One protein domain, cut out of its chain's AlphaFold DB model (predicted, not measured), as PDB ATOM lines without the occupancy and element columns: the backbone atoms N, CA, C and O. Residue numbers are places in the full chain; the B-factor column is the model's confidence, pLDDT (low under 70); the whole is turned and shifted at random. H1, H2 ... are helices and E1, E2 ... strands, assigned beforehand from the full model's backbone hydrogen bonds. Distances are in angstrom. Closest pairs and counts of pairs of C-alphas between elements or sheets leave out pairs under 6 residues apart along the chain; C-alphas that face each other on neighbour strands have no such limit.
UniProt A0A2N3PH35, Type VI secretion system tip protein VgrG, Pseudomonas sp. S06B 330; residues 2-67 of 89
ATOM      1  N   HIS A   2      28.161  31.875 -23.618       94.44
ATOM      2  CA  HIS A   2      27.521  31.696 -22.315       94.44
ATOM      3  C   HIS A   2      28.045  32.771 -21.364       94.44
ATOM      4  O   HIS A   2      28.699  32.479 -20.375       94.44
ATOM      5  N   VAL A   3      27.858  34.025 -21.758       94.44
ATOM      6  CA  VAL A   3      28.389  35.194 -21.058       94.44
ATOM      7  C   VAL A   3      27.216  36.125 -20.810       94.44
ATOM      8  O   VAL A   3      26.371  36.292 -21.698       94.44
ATOM      9  N   ARG A   4      27.128  36.706 -19.614       93.56
ATOM     10  CA  ARG A   4      26.124  37.736 -19.324       93.56
ATOM     11  C   ARG A   4      26.363  38.974 -20.190       93.56
ATOM     12  O   ARG A   4      27.460  39.218 -20.678       93.56
ATOM     13  N   THR A   5      25.321  39.772 -20.393       93.25
ATOM     14  CA  THR A   5      25.453  41.027 -21.137       93.25
ATOM     15  C   THR A   5      26.300  42.021 -20.343       93.25
ATOM     16  O   THR A   5      25.929  42.399 -19.233       93.25
ATOM     17  N   SER A   6      27.414  42.455 -20.932       88.19
ATOM     18  CA  SER A   6      28.244  43.549 -20.423       88.19
ATOM     19  C   SER A   6      27.712  44.905 -20.904       88.19
ATOM     20  O   SER A   6      27.103  44.972 -21.978       88.19
ATOM     21  N   PRO A   7      27.922  45.993 -20.141       92.56
ATOM     22  CA  PRO A   7      27.605  47.336 -20.611       92.56
ATOM     23  C   PRO A   7      28.426  47.682 -21.857       92.56
ATOM     24  O   PRO A   7      29.571  47.251 -22.009       92.56
ATOM     25  N   GLU A   8      27.836  48.481 -22.743       94.25
ATOM     26  CA  GLU A   8      28.544  48.999 -23.910       94.25
ATOM     27  C   GLU A   8      29.706  49.895 -23.466       94.25
ATOM     28  O   GLU A   8      29.583  50.698 -22.538       94.25
ATOM     29  N   ARG A   9      30.857  49.733 -24.119       94.38
ATOM     30  CA  ARG A   9      32.052  50.524 -23.835       94.38
ATOM     31  C   ARG A   9      31.944  51.849 -24.574       94.38
ATOM     32  O   ARG A   9      31.812  51.855 -25.791       94.38
ATOM     33  N   GLU A  10      32.078  52.959 -23.850       96.94
ATOM     34  CA  GLU A  10      32.102  54.303 -24.446       96.94
ATOM     35  C   GLU A  10      33.256  54.459 -25.453       96.94
ATOM     36  O   GLU A  10      33.123  55.143 -26.467       96.94
ATOM     37  N   TYR A  11      34.384  53.785 -25.199       95.94
ATOM     38  CA  TYR A  11      35.536  53.771 -26.090       95.94
ATOM     39  C   TYR A  11      36.313  52.452 -25.993       95.94
ATOM     40  O   TYR A  11      36.575  51.948 -24.899       95.94
ATOM     41  N   CYS A  12      36.705  51.893 -27.140       96.06
ATOM     42  CA  CYS A  12      37.549  50.701 -27.226       96.06
ATOM     43  C   CYS A  12      38.357  50.726 -28.530       96.06
ATOM     44  O   CYS A  12      37.783  50.775 -29.615       96.06
ATOM     45  N   THR A  13      39.685  50.671 -28.434       97.25
ATOM     46  CA  THR A  13      40.588  50.641 -29.596       97.25
ATOM     47  C   THR A  13      41.369  49.346 -29.666       97.25
ATOM     48  O   THR A  13      41.733  48.791 -28.632       97.25
ATOM     49  N   GLN A  14      41.695  48.942 -30.892       98.12
ATOM     50  CA  GLN A  14      42.724  47.955 -31.195       98.12
ATOM     51  C   GLN A  14      43.956  48.697 -31.718       98.12
ATOM     52  O   GLN A  14      43.907  49.291 -32.796       98.12
ATOM     53  N   TYR A  15      45.044  48.725 -30.948       97.81
ATOM     54  CA  TYR A  15      46.263  49.441 -31.337       97.81
ATOM     55  C   TYR A  15      47.499  48.595 -31.071       97.81
ATOM     56  O   TYR A  15      47.771  48.233 -29.931       97.81
ATOM     57  N   PHE A  16      48.267  48.335 -32.132       97.81
ATOM     58  CA  PHE A  16      49.491  47.530 -32.076       97.81
ATOM     59  C   PHE A  16      49.285  46.147 -31.427       97.81
ATOM     60  O   PHE A  16      50.168  45.617 -30.761       97.81
ATOM     61  N   GLU A  17      48.105  45.568 -31.644       98.31
ATOM     62  CA  GLU A  17      47.734  44.230 -31.195       98.31
ATOM     63  C   GLU A  17      46.995  43.506 -32.331       98.31
ATOM     64  O   GLU A  17      46.254  44.112 -33.115       98.31
ATOM     65  N   SER A  18      47.221  42.202 -32.441       98.62
ATOM     66  CA  SER A  18      46.486  41.316 -33.340       98.62
ATOM     67  C   SER A  18      45.051  41.098 -32.862       98.62
ATOM     68  O   SER A  18      44.727  41.298 -31.692       98.62
ATOM     69  N   ASP A  19      44.188  40.609 -33.752       98.12
ATOM     70  CA  ASP A  19      42.794  40.300 -33.407       98.12
ATOM     71  C   ASP A  19      42.702  39.291 -32.253       98.12
ATOM     72  O   ASP A  19      41.834  39.387 -31.389       98.12
ATOM     73  N   TYR A  20      43.630  38.333 -32.203       96.81
ATOM     74  CA  TYR A  20      43.702  37.370 -31.109       96.81
ATOM     75  C   TYR A  20      44.043  38.043 -29.775       96.81
ATOM     76  O   TYR A  20      43.400  37.762 -28.763       96.81
ATOM     77  N   GLU A  21      45.023  38.947 -29.771       98.12
ATOM     78  CA  GLU A  21      45.417  39.697 -28.576       98.12
ATOM     79  C   GLU A  21      44.288  40.610 -28.085       98.12
ATOM     80  O   GLU A  21      44.013  40.618 -26.885       98.12
ATOM     81  N   LEU A  22      43.559  41.262 -28.999       97.50
ATOM     82  CA  LEU A  22      42.364  42.041 -28.669       97.50
ATOM     83  C   LEU A  22      41.324  41.181 -27.941       97.50
ATOM     84  O   LEU A  22      40.844  41.554 -26.870       97.50
ATOM     85  N   ILE A  23      40.971  40.019 -28.502       96.00
ATOM     86  CA  ILE A  23      39.960  39.134 -27.907       96.00
ATOM     87  C   ILE A  23      40.423  38.599 -26.553       96.00
ATOM     88  O   ILE A  23      39.628  38.575 -25.612       96.00
ATOM     89  N   LEU A  24      41.694  38.207 -26.422       96.50
ATOM     90  CA  LEU A  24      42.263  37.788 -25.141       96.50
ATOM     91  C   LEU A  24      42.162  38.889 -24.091       96.50
ATOM     92  O   LEU A  24      41.725  38.624 -22.969       96.50
ATOM     93  N   ARG A  25      42.554  40.110 -24.455       97.25
ATOM     94  CA  ARG A  25      42.519  41.265 -23.567       97.25
ATOM     95  C   ARG A  25      41.091  41.553 -23.113       97.25
ATOM     96  O   ARG A  25      40.848  41.567 -21.908       97.25
ATOM     97  N   LEU A  26      40.138  41.662 -24.040       95.62
ATOM     98  CA  LEU A  26      38.723  41.883 -23.717       95.62
ATOM     99  C   LEU A  26      38.146  40.768 -22.835       95.62
ATOM    100  O   LEU A  26      37.480  41.053 -21.843       95.62
ATOM    101  N   CYS A  27      38.457  39.503 -23.132       95.75
ATOM    102  CA  CYS A  27      38.031  38.387 -22.291       95.75
ATOM    103  C   CYS A  27      38.614  38.485 -20.875       95.75
ATOM    104  O   CYS A  27      37.907  38.239 -19.904       95.75
ATOM    105  N   SER A  28      39.889  38.860 -20.742       94.88
ATOM    106  CA  SER A  28      40.538  38.999 -19.436       94.88
ATOM    107  C   SER A  28      39.966  40.148 -18.600       94.88
ATOM    108  O   SER A  28      39.802  39.988 -17.393       94.88
ATOM    109  N   GLU A  29      39.621  41.269 -19.241       94.81
ATOM    110  CA  GLU A  29      39.003  42.431 -18.595       94.81
ATOM    111  C   GLU A  29      37.590  42.103 -18.086       94.81
ATOM    112  O   GLU A  29      37.246  42.453 -16.959       94.81
ATOM    113  N   ASP A  30      36.802  41.382 -18.888       94.25
ATOM    114  CA  ASP A  30      35.403  41.059 -18.583       94.25
ATOM    115  C   ASP A  30      35.237  39.741 -17.793       94.25
ATOM    116  O   ASP A  30      34.117  39.323 -17.495       94.25
ATOM    117  N   GLY A  31      36.336  39.062 -17.439       93.31
ATOM    118  CA  GLY A  31      36.303  37.798 -16.692       93.31
ATOM    119  C   GLY A  31      35.745  36.611 -17.489       93.31
ATOM    120  O   GLY A  31      35.176  35.685 -16.913       93.31
ATOM    121  N   ILE A  32      35.901  36.631 -18.812       95.50
ATOM    122  CA  ILE A  32      35.414  35.608 -19.736       95.50
ATOM    123  C   ILE A  32      36.503  34.550 -19.943       95.50
ATOM    124  O   ILE A  32      37.592  34.827 -20.446       95.50
ATOM    125  N   ALA A  33      36.189  33.305 -19.606       94.75
ATOM    126  CA  ALA A  33      36.988  32.145 -19.971       94.75
ATOM    127  C   ALA A  33      36.581  31.615 -21.353       94.75
ATOM    128  O   ALA A  33      35.455  31.815 -21.817       94.75
ATOM    129  N   TRP A  34      37.483  30.879 -22.002       94.25
ATOM    130  CA  TRP A  34      37.172  30.193 -23.251       94.25
ATOM    131  C   TRP A  34      37.884  28.845 -23.380       94.25
ATOM    132  O   TRP A  34      38.953  28.625 -22.811       94.25
ATOM    133  N   HIS A  35      37.280  27.932 -24.143       93.19
ATOM    134  CA  HIS A  35      37.842  26.618 -24.463       93.19
ATOM    135  C   HIS A  35      37.351  26.111 -25.822       93.19
ATOM    136  O   HIS A  35      36.308  26.531 -26.328       93.19
ATOM    137  N   HIS A  36      38.087  25.163 -26.404       93.75
ATOM    138  CA  HIS A  36      37.658  24.468 -27.613       93.75
ATOM    139  C   HIS A  36      36.824  23.229 -27.281       93.75
ATOM    140  O   HIS A  36      37.144  22.459 -26.375       93.75
ATOM    141  N   GLN A  37      35.772  23.006 -28.062       93.06
ATOM    142  CA  GLN A  37      35.062  21.735 -28.132       93.06
ATOM    143  C   GLN A  37      35.273  21.134 -29.516       93.06
ATOM    144  O   GLN A  37      34.884  21.722 -30.526       93.06
ATOM    145  N   HIS A  38      35.905  19.966 -29.554       94.25
ATOM    146  CA  HIS A  38      36.221  19.267 -30.791       94.25
ATOM    147  C   HIS A  38      35.199  18.159 -31.048       94.25
ATOM    148  O   HIS A  38      34.825  17.417 -30.141       94.25
ATOM    149  N   SER A  39      34.770  18.042 -32.299       94.56
ATOM    150  CA  SER A  39      33.936  16.956 -32.809       94.56
ATOM    151  C   SER A  39      34.404  16.571 -34.218       94.56
ATOM    152  O   SER A  39      35.097  17.374 -34.852       94.56
ATOM    153  N   PRO A  40      34.035  15.384 -34.731       97.12
ATOM    154  CA  PRO A  40      34.312  15.012 -36.119       97.12
ATOM    155  C   PRO A  40      33.741  16.012 -37.136       97.12
ATOM    156  O   PRO A  40      34.361  16.259 -38.165       97.12
ATOM    157  N   ASP A  41      32.612  16.644 -36.806       96.12
ATOM    158  CA  ASP A  41      31.926  17.619 -37.663       96.12
ATOM    159  C   ASP A  41      32.524  19.036 -37.573       96.12
ATOM    160  O   ASP A  41      32.047  19.965 -38.225       96.12
ATOM    161  N   GLY A  42      33.556  19.228 -36.744       95.31
ATOM    162  CA  GLY A  42      34.270  20.495 -36.609       95.31
ATOM    163  C   GLY A  42      34.584  20.892 -35.169       95.31
ATOM    164  O   GLY A  42      34.383  20.144 -34.205       95.31
ATOM    165  N   HIS A  43      35.107  22.105 -35.019       95.56
ATOM    166  CA  HIS A  43      35.566  22.650 -33.744       95.56
ATOM    167  C   HIS A  43      34.783  23.907 -33.385       95.56
ATOM    168  O   HIS A  43      34.507  24.746 -34.239       95.56
ATOM    169  N   ARG A  44      34.439  24.045 -32.107       94.19
ATOM    170  CA  ARG A  44      33.712  25.199 -31.578       94.19
ATOM    171  C   ARG A  44      34.570  25.900 -30.547       94.19
ATOM    172  O   ARG A  44      35.144  25.244 -29.682       94.19
ATOM    173  N   LEU A  45      34.622  27.222 -30.625       94.31
ATOM    174  CA  LEU A  45      35.166  28.062 -29.569       94.31
ATOM    175  C   LEU A  45      34.018  28.462 -28.638       94.31
ATOM    176  O   LEU A  45      33.028  29.048 -29.078       94.31
ATOM    177  N   VAL A  46      34.123  28.093 -27.366       94.12
ATOM    178  CA  VAL A  46      33.101  28.364 -26.355       94.12
ATOM    179  C   VAL A  46      33.620  29.443 -25.421       94.12
ATOM    180  O   VAL A  46      34.660  29.254 -24.809       94.12
ATOM    181  N   PHE A  47      32.872  30.535 -25.295       95.69
ATOM    182  CA  PHE A  47      33.109  31.606 -24.323       95.69
ATOM    183  C   PHE A  47      32.124  31.475 -23.163       95.69
ATOM    184  O   PHE A  47      30.932  31.253 -23.419       95.69
ATOM    185  N   THR A  48      32.604  31.615 -21.929       95.94
ATOM    186  CA  THR A  48      31.781  31.523 -20.719       95.94
ATOM    187  C   THR A  48      32.311  32.370 -19.568       95.94
ATOM    188  O   THR A  48      33.521  32.463 -19.376       95.94
ATOM    189  N   ASP A  49      31.414  32.955 -18.781       95.25
ATOM    190  CA  ASP A  49      31.733  33.613 -17.505       95.25
ATOM    191  C   ASP A  49      31.349  32.758 -16.280       95.25
ATOM    192  O   ASP A  49      31.558  33.170 -15.139       95.25
ATOM    193  N   ASP A  50      30.824  31.546 -16.508       93.12
ATOM    194  CA  ASP A  50      30.379  30.621 -15.465       93.12
ATOM    195  C   ASP A  50      30.835  29.171 -15.744       93.12
ATOM    196  O   ASP A  50      30.866  28.695 -16.885       93.12
ATOM    197  N   GLN A  51      31.202  28.445 -14.685       87.69
ATOM    198  CA  GLN A  51      31.695  27.065 -14.766       87.69
ATOM    199  C   GLN A  51      30.594  26.038 -15.076       87.69
ATOM    200  O   GLN A  51      30.888  24.921 -15.496       87.69
ATOM    201  N   THR A  52      29.321  26.387 -14.886       89.19
ATOM    202  CA  THR A  52      28.161  25.522 -15.168       89.19
ATOM    203  C   THR A  52      28.071  25.106 -16.634       89.19
ATOM    204  O   THR A  52      27.503  24.056 -16.935       89.19
ATOM    205  N   PHE A  53      28.681  25.879 -17.535       86.31
ATOM    206  CA  PHE A  53      28.739  25.595 -18.969       86.31
ATOM    207  C   PHE A  53      29.934  24.718 -19.378       86.31
ATOM    208  O   PHE A  53      30.105  24.419 -20.565       86.31
ATOM    209  N   PHE A  54      30.764  24.281 -18.426       89.19
ATOM    210  CA  PHE A  54      31.829  23.323 -18.701       89.19
ATOM    211  C   PHE A  54      31.277  21.903 -18.882       89.19
ATOM    212  O   PHE A  54      30.353  21.487 -18.173       89.19
ATOM    213  N   PRO A  55      31.841  21.122 -19.822       89.12
ATOM    214  CA  PRO A  55      31.431  19.741 -20.011       89.12
ATOM    215  C   PRO A  55      31.741  18.924 -18.755       89.12
ATOM    216  O   PRO A  55      32.852  18.956 -18.224       89.12
ATOM    217  N   LYS A  56      30.759  18.145 -18.303       90.12
ATOM    218  CA  LYS A  56      30.972  17.152 -17.250       90.12
ATOM    219  C   LYS A  56      31.580  15.904 -17.873       90.12
ATOM    220  O   LYS A  56      30.988  15.309 -18.772       90.12
ATOM    221  N   LEU A  57      32.756  15.519 -17.393       89.69
ATOM    222  CA  LEU A  57      33.411  14.276 -17.787       89.69
ATOM    223  C   LEU A  57      32.966  13.130 -16.873       89.69
ATOM    224  O   LEU A  57      32.573  13.350 -15.725       89.69
ATOM    225  N   GLY A  58      33.030  11.904 -17.392       92.62
ATOM    226  CA  GLY A  58      32.856  10.702 -16.580       92.62
ATOM    227  C   GLY A  58      33.951  10.578 -15.517       92.62
ATOM    228  O   GLY A  58      35.014  11.190 -15.623       92.62
ATOM    229  N   ALA A  59      33.692   9.779 -14.482       93.62
ATOM    230  CA  ALA A  59      34.687   9.515 -13.452       93.62
ATOM    231  C   ALA A  59      35.873   8.726 -14.033       93.62
ATOM    232  O   ALA A  59      35.678   7.675 -14.643       93.62
ATOM    233  N   THR A  60      37.094   9.208 -13.792       95.12
ATOM    234  CA  THR A  60      38.336   8.502 -14.137       95.12
ATOM    235  C   THR A  60      38.987   7.982 -12.855       95.12
ATOM    236  O   THR A  60      39.257   8.787 -11.958       95.12
ATOM    237  N   PRO A  61      39.245   6.668 -12.727       94.81
ATOM    238  CA  PRO A  61      39.827   6.110 -11.514       94.81
ATOM    239  C   PRO A  61      41.283   6.553 -11.323       94.81
ATOM    240  O   PRO A  61      42.033   6.753 -12.283       94.81
ATOM    241  N   TYR A  62      41.687   6.677 -10.059       94.56
ATOM    242  CA  TYR A  62      43.083   6.869  -9.680       94.56
ATOM    243  C   TYR A  62      43.750   5.513  -9.438       94.56
ATOM    244  O   TYR A  62      43.239   4.703  -8.666       94.56
ATOM    245  N   GLN A  63      44.907   5.290 -10.058       94.44
ATOM    246  CA  GLN A  63      45.725   4.095  -9.863       94.44
ATOM    247  C   GLN A  63      47.195   4.496  -9.815       94.44
ATOM    248  O   GLN A  63      47.769   4.872 -10.832       94.44
ATOM    249  N   GLN A  64      47.821   4.397  -8.640       90.94
ATOM    250  CA  GLN A  64      49.236   4.727  -8.482       90.94
ATOM    251  C   GLN A  64      50.101   3.893  -9.439       90.94
ATOM    252  O   GLN A  64      49.930   2.678  -9.548       90.94
ATOM    253  N   GLY A  65      51.028   4.556 -10.133       85.81
ATOM    254  CA  GLY A  65      51.909   3.894 -11.092       85.81
ATOM    255  C   GLY A  65      52.700   2.753 -10.448       85.81
ATOM    256  O   GLY A  65      53.435   2.970  -9.488       85.81
ATOM    257  N   SER A  66      52.565   1.546 -11.000       82.00
ATOM    258  CA  SER A  66      53.257   0.325 -10.557       82.00
ATOM    259  C   SER A  66      54.409  -0.089 -11.484       82.00
ATOM    260  O   SER A  66      55.001  -1.148 -11.300       82.00
ATOM    261  N   GLY A  67      54.713   0.720 -12.506       81.62
ATOM    262  CA  GLY A  67      55.626   0.360 -13.600       81.62
ATOM    263  C   GLY A  67      54.981  -0.507 -14.692       81.62
ATOM    264  O   GLY A  67      55.628  -0.799 -15.692       81.62
TER     265      GLY A  67
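AT A GLANCE: This is residues 2 to 67 of the 89 residues of the protein "Type VI secretion system tip protein VgrG" of Pseudomonas sp. S06B 330 (UniProt A0A2N3PH35). With little regular structure, the domain is a two-stranded hairpin, E1 and E2, with one helix, H1, near its open end, and long unnamed stretches before and after. The hairpin's tip, residues 38 to 43, sticks out, and so does a tail, residues 56 to 67. The printed part has 66 residues, with H1, E1 and E2 in that order, a mixed class; under half of the residues are in named elements. The whole is extended, radius of gyration of the C-alphas 17.6 A, and only just elongated, spanning 58 by 29 by 26 A.

HOW THE PARTS SIT: E1, residues 33 to 39, and E2, residues 42 to 48, form an antiparallel hairpin at 158 degrees; N 33 and O 48 are 2.8 A apart, N 44 and O 37 2.8 A, within hydrogen-bond range. The closest C-alphas of H1, residues 19 to 30, and E1 are those of Cys 27 and Ala 33, 6.7 A apart. H1 and E2 are apart. In H1 every O i to N i+4 pair is within hydrogen-bond range.

IN THESE COORDINATES: E1 is 20.1 A long, E2 19.5 A and H1 16.6 A. C-alpha 19 is at (42.794, 40.300, -33.407), C-alpha 48 at (31.781, 31.523, -20.719).

THE WHOLE: The two C-alphas farthest apart, those of Glu 10 and Gly 67, are 59.8 A apart. The printed part has no cut, both links are tight, and no printed residue is under 70 in pLDDT.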